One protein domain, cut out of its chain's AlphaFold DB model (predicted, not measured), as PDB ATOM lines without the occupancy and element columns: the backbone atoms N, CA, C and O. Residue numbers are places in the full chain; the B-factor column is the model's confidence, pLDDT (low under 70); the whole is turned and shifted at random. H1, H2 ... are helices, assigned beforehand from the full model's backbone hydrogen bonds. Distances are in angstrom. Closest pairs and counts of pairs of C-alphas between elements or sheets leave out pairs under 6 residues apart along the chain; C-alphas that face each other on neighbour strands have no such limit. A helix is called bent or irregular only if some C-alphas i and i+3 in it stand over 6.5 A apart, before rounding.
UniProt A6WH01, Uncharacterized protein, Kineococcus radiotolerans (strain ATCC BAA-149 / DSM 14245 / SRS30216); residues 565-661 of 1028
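What this domain is: This is residues 565 to 661 of the 1028 residues of an uncharacterized protein of Kineococcus radiotolerans (strain ATCC BAA-149 / DSM 14245 / SRS30216) (UniProt A6WH01). Two helical hairpins, H2 with H3 and H5 with H6, make a compact body, and they meet where the residues 634 to 637 of H6 cross H3 at nearly a right angle. Short H1 packs on residues 575 to 579 of H2, H4 lies by the first residue of H2 and the last turn of H3, and H7 makes a corner with H6, folding back toward the first turn of H5. The printed part has 97 residues with seven named helices, H1 to H7 in order along the chain, and no named strand; its class is all helix. It is compact and rounded, with a radius of gyration of the C-alphas of 12.1 A and spans of 32 by 27 by 25 A.

Where its parts are: H1 is residues 566 to 569, beginning at C-alpha 566 at (88.495, 164.587, 169.063). H2, the longest helix, is residues 573 to 586 and 19.8 A long. It is irregular, but only just: C-alphas 582 and 585 are 6.51 A apart. H3 is residues 594 to 603, 14.0 A long, and H4 is residues 605 to 610. H5 is residues 616 to 624, 12.2 A long, beginning at C-alpha 616 at (87.197, 162.627, 176.729). H6 is residues 634 to 645, 16.3 A long. H7 is residues 648 to 654, ending at C-alpha 654 at (93.103, 163.023, 178.424); it is irregular, with C-alphas 649 and 652 7.2 A apart.

How they stand to each other: H6 is the hub and touches three helices. It forms a hairpin with H5, at a steep tilt of 44 degrees, opposite ways; their closest C-alphas, of Leu 623 and Gly 638, are 4.7 A apart. With residues 634 to 637 alone it touches H3, about perpendicular at 74 degrees, the C-alphas of Ala 598 and Ala 634 being closest at 5.2 A. H6 and H7 only just touch, with 3 pairs of C-alphas within 8 A, and only at the corner; the closest are those of Arg 645 and Phe 654, 6.2 A. H5 and H7 also only just touch, with 3 such pairs, the closest C-alphas being those of Gln 617 and Phe 654, 5.4 A. H2 and H3 form a hairpin at a shallow tilt of 32 degrees, opposite ways, closest at the C-alphas of Ser 576 and Thr 603, 5.0 A. H1 touches H2, with the C-alphas of Leu 567 and Gly 575 closest at 4.5 A. H4 is close to but not clearly touching H3, with the C-alphas of Thr 602 and Arg 608 closest at 6.5 A. Among the pairs that stay apart are H2 and H7. Every O i to N i+4 pair is within hydrogen-bond range in H3, H4, H5 and H6; in H2 it is 9 of 10, in H7 0 of 3 with 3 of 4 O i to N i+3 pairs within range, and H1 is too short for such a pair.

The domain as a whole: The two C-alphas farthest apart, of Asp 592 and Thr 657, are 34.8 A apart, while those of the first and last printed residues, Asp 565 and Leu 661, are 8.4 A apart. The printed part has no cut and no long link. The mean pLDDT of the printed part is 93.2, and no printed residue is under 70.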
ATOM      1  N   ASP A 565      92.464 164.922 171.515       96.38
ATOM      2  CA  ASP A 565      91.095 164.604 171.932       96.38
ATOM      3  C   ASP A 565      90.090 165.084 170.861       96.38
ATOM      4  O   ASP A 565      89.911 166.298 170.698       96.38
ATOM      5  N   PRO A 566      89.382 164.180 170.149       95.69
ATOM      6  CA  PRO A 566      88.495 164.587 169.063       95.69
ATOM      7  C   PRO A 566      87.289 165.411 169.527       95.69
ATOM      8  O   PRO A 566      86.756 166.191 168.741       95.69
ATOM      9  N   LEU A 567      86.868 165.272 170.791       95.88
ATOM     10  CA  LEU A 567      85.755 166.038 171.357       95.88
ATOM     11  C   LEU A 567      86.144 167.502 171.614       95.88
ATOM     12  O   LEU A 567      85.268 168.366 171.542       95.88
ATOM     13  N   ARG A 568      87.437 167.767 171.863       95.12
ATOM     14  CA  ARG A 568      88.013 169.114 172.035       95.12
ATOM     15  C   ARG A 568      88.451 169.740 170.710       95.12
ATOM     16  O   ARG A 568      88.337 170.950 170.558       95.12
ATOM     17  N   MET A 569      88.960 168.935 169.772       94.50
ATOM     18  CA  MET A 569      89.403 169.407 168.451       94.50
ATOM     19  C   MET A 569      88.238 169.806 167.535       94.50
ATOM     20  O   MET A 569      88.357 170.781 166.801       94.50
ATOM     21  N   PHE A 570      87.123 169.064 167.565       91.94
ATOM     22  CA  PHE A 570      86.005 169.266 166.639       91.94
ATOM     23  C   PHE A 570      84.676 169.509 167.378       91.94
ATOM     24  O   PHE A 570      84.229 168.649 168.150       91.94
ATOM     25  N   PRO A 571      83.988 170.638 167.122       83.00
ATOM     26  CA  PRO A 571      82.624 170.845 167.589       83.00
ATOM     27  C   PRO A 571      81.626 169.985 166.794       83.00
ATOM     28  O   PRO A 571      81.879 169.579 165.659       83.00
ATOM     29  N   GLY A 572      80.448 169.746 167.375       89.12
ATOM     30  CA  GLY A 572      79.356 169.040 166.698       89.12
ATOM     31  C   GLY A 572      79.667 167.578 166.351       89.12
ATOM     32  O   GLY A 572      80.493 166.926 166.994       89.12
ATOM     33  N   ASP A 573      78.970 167.064 165.333       90.88
ATOM     34  CA  ASP A 573      78.957 165.637 164.980       90.88
ATOM     35  C   ASP A 573      80.330 165.073 164.592       90.88
ATOM     36  O   ASP A 573      80.539 163.863 164.654       90.88
ATOM     37  N   GLU A 574      81.268 165.906 164.132       90.12
ATOM     38  CA  GLU A 574      82.577 165.419 163.692       90.12
ATOM     39  C   GLU A 574      83.427 164.930 164.863       90.12
ATOM     40  O   GLU A 574      83.953 163.816 164.804       90.12
ATOM     41  N   GLY A 575      83.458 165.685 165.965       92.06
ATOM     42  CA  GLY A 575      84.096 165.238 167.201       92.06
ATOM     43  C   GLY A 575      83.457 163.955 167.726       92.06
ATOM     44  O   GLY A 575      84.165 163.037 168.132       92.06
ATOM     45  N   SER A 576      82.129 163.838 167.629       94.00
ATOM     46  CA  SER A 576      81.382 162.627 167.984       94.00
ATOM     47  C   SER A 576      81.796 161.421 167.131       94.00
ATOM     48  O   SER A 576      82.171 160.382 167.677       94.00
ATOM     49  N   ARG A 577      81.803 161.560 165.796       92.31
ATOM     50  CA  ARG A 577      82.207 160.500 164.853       92.31
ATOM     51  C   ARG A 577      83.660 160.072 165.058       92.31
ATOM     52  O   ARG A 577      83.947 158.876 165.067       92.31
ATOM     53  N   LEU A 578      84.577 161.024 165.230       92.19
ATOM     54  CA  LEU A 578      85.999 160.742 165.433       92.19
ATOM     55  C   LEU A 578      86.266 160.110 166.807       92.19
ATOM     56  O   LEU A 578      87.039 159.158 166.888       92.19
ATOM     57  N   ALA A 579      85.582 160.554 167.867       94.75
ATOM     58  CA  ALA A 579      85.666 159.928 169.187       94.75
ATOM     59  C   ALA A 579      85.115 158.493 169.181       94.75
ATOM     60  O   ALA A 579      85.755 157.600 169.732       94.75
ATOM     61  N   GLN A 580      83.989 158.235 168.506       93.50
ATOM     62  CA  GLN A 580      83.469 156.876 168.308       93.50
ATOM     63  C   GLN A 580      84.474 156.005 167.533       93.50
ATOM     64  O   GLN A 580      84.845 154.924 167.996       93.50
ATOM     65  N   ARG A 581      84.996 156.501 166.400       89.00
ATOM     66  CA  ARG A 581      85.982 155.787 165.567       89.00
ATOM     67  C   ARG A 581      87.282 155.470 166.312       89.00
ATOM     68  O   ARG A 581      87.874 154.421 166.072       89.00
ATOM     69  N   LEU A 582      87.713 156.352 167.212       92.50
ATOM     70  CA  LEU A 582      88.874 156.161 168.080       92.50
ATOM     71  C   LEU A 582      88.591 155.141 169.195       92.50
ATOM     72  O   LEU A 582      89.360 154.200 169.383       92.50
ATOM     73  N   LEU A 583      87.498 155.317 169.945       93.75
ATOM     74  CA  LEU A 583      87.239 154.565 171.175       93.75
ATOM     75  C   LEU A 583      86.755 153.129 170.942       93.75
ATOM     76  O   LEU A 583      87.139 152.247 171.711       93.75
ATOM     77  N   THR A 584      85.969 152.862 169.896       90.88
ATOM     78  CA  THR A 584      85.450 151.514 169.601       90.88
ATOM     79  C   THR A 584      86.557 150.456 169.430       90.88
ATOM     80  O   THR A 584      86.547 149.476 170.185       90.88
ATOM     81  N   PRO A 585      87.564 150.623 168.540       84.75
ATOM     82  CA  PRO A 585      88.667 149.662 168.411       84.75
ATOM     83  C   PRO A 585      89.650 149.696 169.596       84.75
ATOM     84  O   PRO A 585      90.284 148.683 169.905       84.75
ATOM     85  N   LEU A 586      89.776 150.844 170.271       89.44
ATOM     86  CA  LEU A 586      90.700 151.049 171.389       89.44
ATOM     87  C   LEU A 586      90.239 150.343 172.669       89.44
ATOM     88  O   LEU A 586      91.015 149.648 173.318       89.44
ATOM     89  N   LEU A 587      88.960 150.481 173.018       90.50
ATOM     90  CA  LEU A 587      88.364 149.868 174.209       90.50
ATOM     91  C   LEU A 587      87.778 148.469 173.931       90.50
ATOM     92  O   LEU A 587      87.162 147.877 174.827       90.50
ATOM     93  N   SER A 588      87.971 147.962 172.703       86.19
ATOM     94  CA  SER A 588      87.398 146.720 172.164       86.19
ATOM     95  C   SER A 588      85.906 146.604 172.482       86.19
ATOM     96  O   SER A 588      85.467 145.698 173.193       86.19
ATOM     97  N   ILE A 589      85.146 147.598 172.024       90.75
ATOM     98  CA  ILE A 589      83.691 147.641 172.174       90.75
ATOM     99  C   ILE A 589      83.072 146.658 171.174       90.75
ATOM    100  O   ILE A 589      83.520 146.551 170.034       90.75
ATOM    101  N   VAL A 590      82.073 145.906 171.632       90.19
ATOM    102  CA  VAL A 590      81.337 144.940 170.810       90.19
ATOM    103  C   VAL A 590      80.152 145.668 170.160       90.19
ATOM    104  O   VAL A 590      79.449 146.372 170.891       90.19
ATOM    105  N   PRO A 591      79.909 145.504 168.846       87.62
ATOM    106  CA  PRO A 591      78.713 146.036 168.200       87.62
ATOM    107  C   PRO A 591      77.415 145.548 168.853       87.62
ATOM    108  O   PRO A 591      77.383 144.454 169.423       87.62
ATOM    109  N   ASP A 592      76.360 146.358 168.771       89.00
ATOM    110  CA  ASP A 592      75.028 146.100 169.344       89.00
ATOM    111  C   ASP A 592      75.032 145.886 170.879       89.00
ATOM    112  O   ASP A 592      74.114 145.286 171.443       89.00
ATOM    113  N   SER A 593      76.061 146.376 171.585       95.00
ATOM    114  CA  SER A 593      76.165 146.278 173.050       95.00
ATOM    115  C   SER A 593      75.753 147.562 173.771       95.00
ATOM    116  O   SER A 593      75.947 148.666 173.264       95.00
ATOM    117  N   ASP A 594      75.295 147.436 175.022       95.31
ATOM    118  CA  ASP A 594      75.016 148.574 175.913       95.31
ATOM    119  C   ASP A 594      76.195 149.566 176.011       95.31
ATOM    120  O   ASP A 594      75.999 150.767 176.175       95.31
ATOM    121  N   VAL A 595      77.436 149.076 175.904       95.69
ATOM    122  CA  VAL A 595      78.662 149.894 175.962       95.69
ATOM    123  C   VAL A 595      78.852 150.717 174.683       95.69
ATOM    124  O   VAL A 595      79.312 151.857 174.765       95.69
ATOM    125  N   GLU A 596      78.477 150.176 173.521       94.75
ATOM    126  CA  GLU A 596      78.421 150.930 172.262       94.75
ATOM    127  C   GLU A 596      77.282 151.948 172.296       94.75
ATOM    128  O   GLU A 596      77.511 153.129 172.052       94.75
ATOM    129  N   LEU A 597      76.084 151.524 172.703       94.06
ATOM    130  CA  LEU A 597      74.908 152.386 172.793       94.06
ATOM    131  C   LEU A 597      75.149 153.581 173.733       94.06
ATOM    132  O   LEU A 597      74.820 154.720 173.395       94.06
ATOM    133  N   ALA A 598      75.793 153.346 174.882       95.44
ATOM    134  CA  ALA A 598      76.248 154.402 175.780       95.44
ATOM    135  C   ALA A 598      77.279 155.325 175.121       95.44
ATOM    136  O   ALA A 598      77.173 156.541 175.271       95.44
ATOM    137  N   LEU A 599      78.262 154.793 174.388       96.06
ATOM    138  CA  LEU A 599      79.248 155.614 173.682       96.06
ATOM    139  C   LEU A 599      78.572 156.511 172.634       96.06
ATOM    140  O   LEU A 599      78.844 157.712 172.600       96.06
ATOM    141  N   THR A 600      77.658 155.964 171.831       94.25
ATOM    142  CA  THR A 600      76.913 156.710 170.810       94.25
ATOM    143  C   THR A 600      76.073 157.822 171.435       94.25
ATOM    144  O   THR A 600      76.236 158.979 171.056       94.25
ATOM    145  N   TYR A 601      75.246 157.519 172.446       94.19
ATOM    146  CA  TYR A 601      74.433 158.545 173.113       94.19
ATOM    147  C   TYR A 601      75.259 159.585 173.872       94.19
ATOM    148  O   TYR A 601      74.884 160.750 173.884       94.19
ATOM    149  N   THR A 602      76.365 159.206 174.519       95.19
ATOM    150  CA  THR A 602      77.141 160.160 175.334       95.19
ATOM    151  C   THR A 602      78.124 161.016 174.538       95.19
ATOM    152  O   THR A 602      78.576 162.042 175.046       95.19
ATOM    153  N   THR A 603      78.416 160.647 173.288       95.19
ATOM    154  CA  THR A 603      79.180 161.489 172.353       95.19
ATOM    155  C   THR A 603      78.305 162.367 171.458       95.19
ATOM    156  O   THR A 603      78.844 163.296 170.859       95.19
ATOM    157  N   ASP A 604      76.989 162.139 171.383       94.81
ATOM    158  CA  ASP A 604      76.032 162.991 170.658       94.81
ATOM    159  C   ASP A 604      76.159 164.483 171.056       94.81
ATOM    160  O   ASP A 604      76.229 164.784 172.253       94.81
ATOM    161  N   PRO A 605      76.175 165.445 170.111       94.25
ATOM    162  CA  PRO A 605      76.393 166.855 170.442       94.25
ATOM    163  C   PRO A 605      75.324 167.482 171.343       94.25
ATOM    164  O   PRO A 605      75.659 168.335 172.168       94.25
ATOM    165  N   ALA A 606      74.056 167.075 171.230       94.69
ATOM    166  CA  ALA A 606      72.979 167.605 172.062       94.69
ATOM    167  C   ALA A 606      73.036 167.025 173.483       94.69
ATOM    168  O   ALA A 606      72.827 167.756 174.455       94.69
ATOM    169  N   TYR A 607      73.393 165.745 173.631       95.56
ATOM    170  CA  TYR A 607      73.697 165.158 174.937       95.56
ATOM    171  C   TYR A 607      74.925 165.823 175.572       95.56
ATOM    172  O   TYR A 607      74.865 166.227 176.734       95.56
ATOM    173  N   ARG A 608      76.013 166.001 174.807       95.25
ATOM    174  CA  ARG A 608      77.236 166.675 175.267       95.25
ATOM    175  C   ARG A 608      76.949 168.085 175.779       95.25
ATOM    176  O   ARG A 608      77.330 168.401 176.902       95.25
ATOM    177  N   ALA A 609      76.242 168.899 174.996       93.75
ATOM    178  CA  ALA A 609      75.898 170.277 175.352       93.75
ATOM    179  C   ALA A 609      74.941 170.377 176.556       93.75
ATOM    180  O   ALA A 609      74.996 171.345 177.306       93.75
ATOM    181  N   LYS A 610      74.079 169.375 176.772       94.75
ATOM    182  CA  LYS A 610      73.183 169.291 177.940       94.75
ATOM    183  C   LYS A 610      73.905 168.917 179.245       94.75
ATOM    184  O   LYS A 610      73.362 169.156 180.323       94.75
ATOM    185  N   HIS A 611      75.074 168.288 179.151       94.06
ATOM    186  CA  HIS A 611      75.802 167.701 180.281       94.06
ATOM    187  C   HIS A 611      77.232 168.255 180.449       94.06
ATOM    188  O   HIS A 611      78.030 167.655 181.167       94.06
ATOM    189  N   ASP A 612      77.543 169.385 179.802       93.44
ATOM    190  CA  ASP A 612      78.844 170.077 179.835       93.44
ATOM    191  C   ASP A 612      80.048 169.185 179.443       93.44
ATOM    192  O   ASP A 612      81.143 169.284 179.998       93.44
ATOM    193  N   ILE A 613      79.851 168.287 178.466       94.81
ATOM    194  CA  ILE A 613      80.865 167.314 178.017       94.81
ATOM    195  C   ILE A 613      81.687 167.881 176.848       94.81
ATOM    196  O   ILE A 613      81.389 167.686 175.663       94.81
ATOM    197  N   ASP A 614      82.763 168.579 177.196       93.31
ATOM    198  CA  ASP A 614      83.726 169.183 176.268       93.31
ATOM    199  C   ASP A 614      84.818 168.220 175.755       93.31
ATOM    200  O   ASP A 614      85.407 168.474 174.709       93.31
ATOM    201  N   SER A 615      85.088 167.117 176.460       95.69
ATOM    202  CA  SER A 615      86.324 166.338 176.316       95.69
ATOM    203  C   SER A 615      86.150 164.866 176.691       95.69
ATOM    204  O   SER A 615      85.221 164.484 177.405       95.69
ATOM    205  N   LEU A 616      87.094 164.018 176.277       96.50
ATOM    206  CA  LEU A 616      87.197 162.627 176.729       96.50
ATOM    207  C   LEU A 616      87.393 162.535 178.251       96.50
ATOM    208  O   LEU A 616      86.954 161.564 178.875       96.50
ATOM    209  N   GLN A 617      87.997 163.554 178.868       94.44
ATOM    210  CA  GLN A 617      88.125 163.670 180.318       94.44
ATOM    211  C   GLN A 617      86.770 163.888 181.006       94.44
ATOM    212  O   GLN A 617      86.419 163.109 181.896       94.44
ATOM    213  N   THR A 618      86.006 164.912 180.611       95.31
ATOM    214  CA  THR A 618      84.695 165.205 181.223       95.31
ATOM    215  C   THR A 618      83.669 164.127 180.886       95.31
ATOM    216  O   THR A 618      82.896 163.734 181.759       95.31
ATOM    217  N   LEU A 619      83.747 163.526 179.693       96.25
ATOM    218  CA  LEU A 619      82.988 162.326 179.327       96.25
ATOM    219  C   LEU A 619      83.279 161.166 180.288       96.25
ATOM    220  O   LEU A 619      82.356 160.531 180.800       96.25
ATOM    221  N   THR A 620      84.560 160.904 180.571       96.25
ATOM    222  CA  THR A 620      84.968 159.866 181.528       96.25
ATOM    223  C   THR A 620      84.374 160.137 182.908       96.25
ATOM    224  O   THR A 620      83.834 159.227 183.529       96.25
ATOM    225  N   GLU A 621      84.442 161.376 183.394       95.00
ATOM    226  CA  GLU A 621      83.906 161.758 184.705       95.00
ATOM    227  C   GLU A 621      82.377 161.653 184.774       95.00
ATOM    228  O   GLU A 621      81.859 161.119 185.755       95.00
ATOM    229  N   HIS A 622      81.665 162.047 183.714       95.88
ATOM    230  CA  HIS A 622      80.211 161.905 183.592       95.88
ATOM    231  C   HIS A 622      79.763 160.440 183.638       95.88
ATOM    232  O   HIS A 622      78.935 160.068 184.466       95.88
ATOM    233  N   LEU A 623      80.361 159.579 182.810       96.38
ATOM    234  CA  LEU A 623      80.054 158.140 182.745       96.38
ATOM    235  C   LEU A 623      80.301 157.405 184.076       96.38
ATOM    236  O   LEU A 623      79.663 156.392 184.387       96.38
ATOM    237  N   LEU A 624      81.238 157.906 184.882       95.12
ATOM    238  CA  LEU A 624      81.614 157.323 186.167       95.12
ATOM    239  C   LEU A 624      80.693 157.702 187.332       95.12
ATOM    240  O   LEU A 624      80.782 157.032 188.363       95.12
ATOM    241  N   ASP A 625      79.841 158.717 187.178       93.62
ATOM    242  CA  ASP A 625      78.901 159.206 188.191       93.62
ATOM    243  C   ASP A 625      77.462 158.744 187.863       93.62
ATOM    244  O   ASP A 625      76.803 159.341 187.007       93.62
ATOM    245  N   PRO A 626      76.937 157.689 188.525       84.62
ATOM    246  CA  PRO A 626      75.609 157.145 188.229       84.62
ATOM    247  C   PRO A 626      74.445 158.082 188.585       84.62
ATOM    248  O   PRO A 626      73.301 157.732 188.328       84.62
ATOM    249  N   ALA A 627      74.697 159.246 189.196       89.19
ATOM    250  CA  ALA A 627      73.662 160.253 189.417       89.19
ATOM    251  C   ALA A 627      73.426 161.153 188.187       89.19
ATOM    252  O   ALA A 627      72.470 161.929 188.180       89.19
ATOM    253  N   ARG A 628      74.287 161.085 187.157       87.19
ATOM    254  CA  ARG A 628      74.235 161.978 185.982       87.19
ATOM    255  C   ARG A 628      73.644 161.350 184.720       87.19
ATOM    256  O   ARG A 628      73.387 162.070 183.754       87.19
ATOM    257  N   HIS A 629      73.443 160.035 184.706       89.12
ATOM    258  CA  HIS A 629      72.899 159.284 183.574       89.12
ATOM    259  C   HIS A 629      72.104 158.067 184.055       89.12
ATOM    260  O   HIS A 629      72.350 157.549 185.139       89.12
ATOM    261  N   ASP A 630      71.172 157.615 183.219       87.44
ATOM    262  CA  ASP A 630      70.416 156.367 183.385       87.44
ATOM    263  C   ASP A 630      70.602 155.520 182.114       87.44
ATOM    264  O   ASP A 630      69.668 155.235 181.366       87.44
ATOM    265  N   LEU A 631      71.870 155.253 181.783       90.25
ATOM    266  CA  LEU A 631      72.274 154.560 180.560       90.25
ATOM    267  C   LEU A 631      72.898 153.193 180.898       90.25
ATOM    268  O   LEU A 631      73.920 153.144 181.595       90.25
ATOM    269  N   PRO A 632      72.347 152.077 180.377       89.62
ATOM    270  CA  PRO A 632      73.022 150.780 180.380       89.62
ATOM    271  C   PRO A 632      74.446 150.889 179.815       89.62
ATOM    272  O   PRO A 632      74.723 151.747 178.983       89.62
ATOM    273  N   GLY A 633      75.382 150.063 180.295       91.50
ATOM    274  CA  GLY A 633      76.777 150.035 179.820       91.50
ATOM    275  C   GLY A 633      77.652 151.254 180.173       91.50
ATOM    276  O   GLY A 633      78.872 151.113 180.285       91.50
ATOM    277  N   ALA A 634      77.076 152.429 180.440       94.19
ATOM    278  CA  ALA A 634      77.812 153.681 180.636       94.19
ATOM    279  C   ALA A 634      78.851 153.626 181.772       94.19
ATOM    280  O   ALA A 634      79.979 154.092 181.606       94.19
ATOM    281  N   ASN A 635      78.537 152.982 182.904       94.44
ATOM    282  CA  ASN A 635      79.513 152.842 183.991       94.44
ATOM    283  C   ASN A 635      80.671 151.884 183.641       94.44
ATOM    284  O   ASN A 635      81.765 152.036 184.183       94.44
ATOM    285  N   GLU A 636      80.477 150.925 182.727       95.00
ATOM    286  CA  GLU A 636      81.573 150.100 182.202       95.00
ATOM    287  C   GLU A 636      82.446 150.903 181.231       95.00
ATOM    288  O   GLU A 636      83.671 150.891 181.367       95.00
ATOM    289  N   LEU A 637      81.834 151.668 180.319       96.06
ATOM    290  CA  LEU A 637      82.545 152.578 179.415       96.06
ATOM    291  C   LEU A 637      83.422 153.568 180.202       96.06
ATOM    292  O   LEU A 637      84.620 153.684 179.942       96.06
ATOM    293  N   GLY A 638      82.866 154.192 181.245       96.00
ATOM    294  CA  GLY A 638      83.607 155.068 182.155       96.00
ATOM    295  C   GLY A 638      84.762 154.366 182.881       96.00
ATOM    296  O   GLY A 638      85.825 154.960 183.065       96.00
ATOM    297  N   ARG A 639      84.618 153.085 183.263       95.50
ATOM    298  CA  ARG A 639      85.716 152.287 183.854       95.50
ATOM    299  C   ARG A 639      86.807 151.960 182.832       95.50
ATOM    300  O   ARG A 639      87.983 152.088 183.173       95.50
ATOM    301  N   LYS A 640      86.439 151.581 181.601       94.69
ATOM    302  CA  LYS A 640      87.371 151.337 180.482       94.69
ATOM    303  C   LYS A 640      88.202 152.595 180.190       94.69
ATOM    304  O   LYS A 640      89.431 152.529 180.206       94.69
ATOM    305  N   LEU A 641      87.544 153.749 180.041       95.81
ATOM    306  CA  LEU A 641      88.188 155.055 179.850       95.81
ATOM    307  C   LEU A 641      89.088 155.447 181.034       95.81
ATOM    308  O   LEU A 641      90.244 155.814 180.833       95.81
ATOM    309  N   ARG A 642      88.614 155.294 182.283       95.31
ATOM    310  CA  ARG A 642      89.424 155.541 183.494       95.31
ATOM    311  C   ARG A 642      90.702 154.697 183.509       95.31
ATOM    312  O   ARG A 642      91.754 155.204 183.888       95.31
ATOM    313  N   GLY A 643      90.610 153.427 183.110       93.19
ATOM    314  CA  GLY A 643      91.751 152.519 182.983       93.19
ATOM    315  C   GLY A 643      92.782 153.018 181.974       93.19
ATOM    316  O   GLY A 643      93.964 153.122 182.307       93.19
ATOM    317  N   LEU A 644      92.329 153.388 180.773       91.88
ATOM    318  CA  LEU A 644      93.179 153.957 179.728       91.88
ATOM    319  C   LEU A 644      93.859 155.265 180.170       91.88
ATOM    320  O   LEU A 644      95.072 155.390 180.033       91.88
ATOM    321  N   ARG A 645      93.118 156.198 180.784       92.75
ATOM    322  CA  ARG A 645      93.630 157.498 181.259       92.75
ATOM    323  C   ARG A 645      94.834 157.386 182.206       92.75
ATOM    324  O   ARG A 645      95.654 158.294 182.264       92.75
ATOM    325  N   THR A 646      94.958 156.289 182.960       91.12
ATOM    326  CA  THR A 646      96.108 156.066 183.866       91.12
ATOM    327  C   THR A 646      97.415 155.676 183.167       91.12
ATOM    328  O   THR A 646      98.423 155.462 183.842       91.12
ATOM    329  N   LYS A 647      97.425 155.552 181.835       93.12
ATOM    330  CA  LYS A 647      98.607 155.187 181.047       93.12
ATOM    331  C   LYS A 647      99.314 156.437 180.535       93.12
ATOM    332  O   LYS A 647      98.673 157.334 180.000       93.12
ATOM    333  N   SER A 648     100.643 156.462 180.633       90.75
ATOM    334  CA  SER A 648     101.478 157.561 180.125       90.75
ATOM    335  C   SER A 648     101.251 157.829 178.636       90.75
ATOM    336  O   SER A 648     101.122 158.987 178.249       90.75
ATOM    337  N   TYR A 649     101.111 156.778 177.822       91.50
ATOM    338  CA  TYR A 649     100.836 156.915 176.390       91.50
ATOM    339  C   TYR A 649      99.484 157.569 176.075       91.50
ATOM    340  O   TYR A 649      99.344 158.225 175.051       91.50
ATOM    341  N   ALA A 650      98.494 157.457 176.966       94.19
ATOM    342  CA  ALA A 650      97.163 158.012 176.741       94.19
ATOM    343  C   ALA A 650      97.070 159.524 177.023       94.19
ATOM    344  O   ALA A 650      96.028 160.117 176.745       94.19
ATOM    345  N   ARG A 651      98.127 160.167 177.555       95.38
ATOM    346  CA  ARG A 651      98.115 161.595 177.938       95.38
ATOM    347  C   ARG A 651      97.597 162.511 176.831       95.38
ATOM    348  O   ARG A 651      96.759 163.360 177.109       95.38
ATOM    349  N   VAL A 652      98.003 162.281 175.583       96.44
ATOM    350  CA  VAL A 652      97.583 163.074 174.411       96.44
ATOM    351  C   VAL A 652      96.051 163.189 174.247       96.44
ATOM    352  O   VAL A 652      95.563 164.180 173.703       96.44
ATOM    353  N   LEU A 653      95.275 162.225 174.765       96.50
ATOM    354  CA  LEU A 653      93.807 162.197 174.700       96.50
ATOM    355  C   LEU A 653      93.083 162.688 175.970       96.50
ATOM    356  O   LEU A 653      91.881 162.918 175.911       96.50
ATOM    357  N   PHE A 654      93.760 162.786 177.120       95.88
ATOM    358  CA  PHE A 654      93.103 163.023 178.424       95.88
ATOM    359  C   PHE A 654      93.765 164.106 179.293       95.88
ATOM    360  O   PHE A 654      93.206 164.493 180.321       95.88
ATOM    361  N   ASP A 655      94.958 164.580 178.935       94.38
ATOM    362  CA  ASP A 655      95.689 165.601 179.686       94.38
ATOM    363  C   ASP A 655      95.120 166.995 179.372       94.38
ATOM    364  O   ASP A 655      95.506 167.652 178.404       94.38
ATOM    365  N   GLN A 656      94.174 167.446 180.203       92.75
ATOM    366  CA  GLN A 656      93.498 168.745 180.065       92.75
ATOM    367  C   GLN A 656      94.448 169.953 180.110       92.75
ATOM    368  O   GLN A 656      94.038 171.050 179.737       92.75
ATOM    369  N   THR A 657      95.696 169.781 180.568       94.88
ATOM    370  CA  THR A 657      96.689 170.867 180.564       94.88
ATOM    371  C   THR A 657      97.216 171.174 179.162       94.88
ATOM    372  O   THR A 657      97.703 172.277 178.926       94.88
ATOM    373  N   LEU A 658      97.067 170.236 178.220       95.94
ATOM    374  CA  LEU A 658      97.406 170.428 176.816       95.94
ATOM    375  C   LEU A 658      96.279 171.196 176.093       95.94
ATOM    376  O   LEU A 658      95.108 170.814 176.236       95.94
ATOM    377  N   PRO A 659      96.579 172.233 175.286       96.31
ATOM    378  CA  PRO A 659      95.612 172.830 174.364       96.31
ATOM    379  C   PRO A 659      95.168 171.814 173.302       96.31
ATOM    380  O   PRO A 659      95.916 170.901 172.956       96.31
ATOM    381  N   ALA A 660      93.955 171.961 172.766       95.75
ATOM    382  CA  ALA A 660      93.522 171.174 171.610       95.75
ATOM    383  C   ALA A 660      94.322 171.576 170.359       95.75
ATOM    384  O   ALA A 660      94.633 172.755 170.180       95.75
ATOM    385  N   LEU A 661      94.655 170.608 169.502       96.12
ATOM    386  CA  LEU A 661      95.324 170.881 168.232       96.12
ATOM    387  C   LEU A 661      94.373 171.569 167.237       96.12
ATOM    388  O   LEU A 661      93.373 170.981 166.829       96.12
TER     389      LEU A 661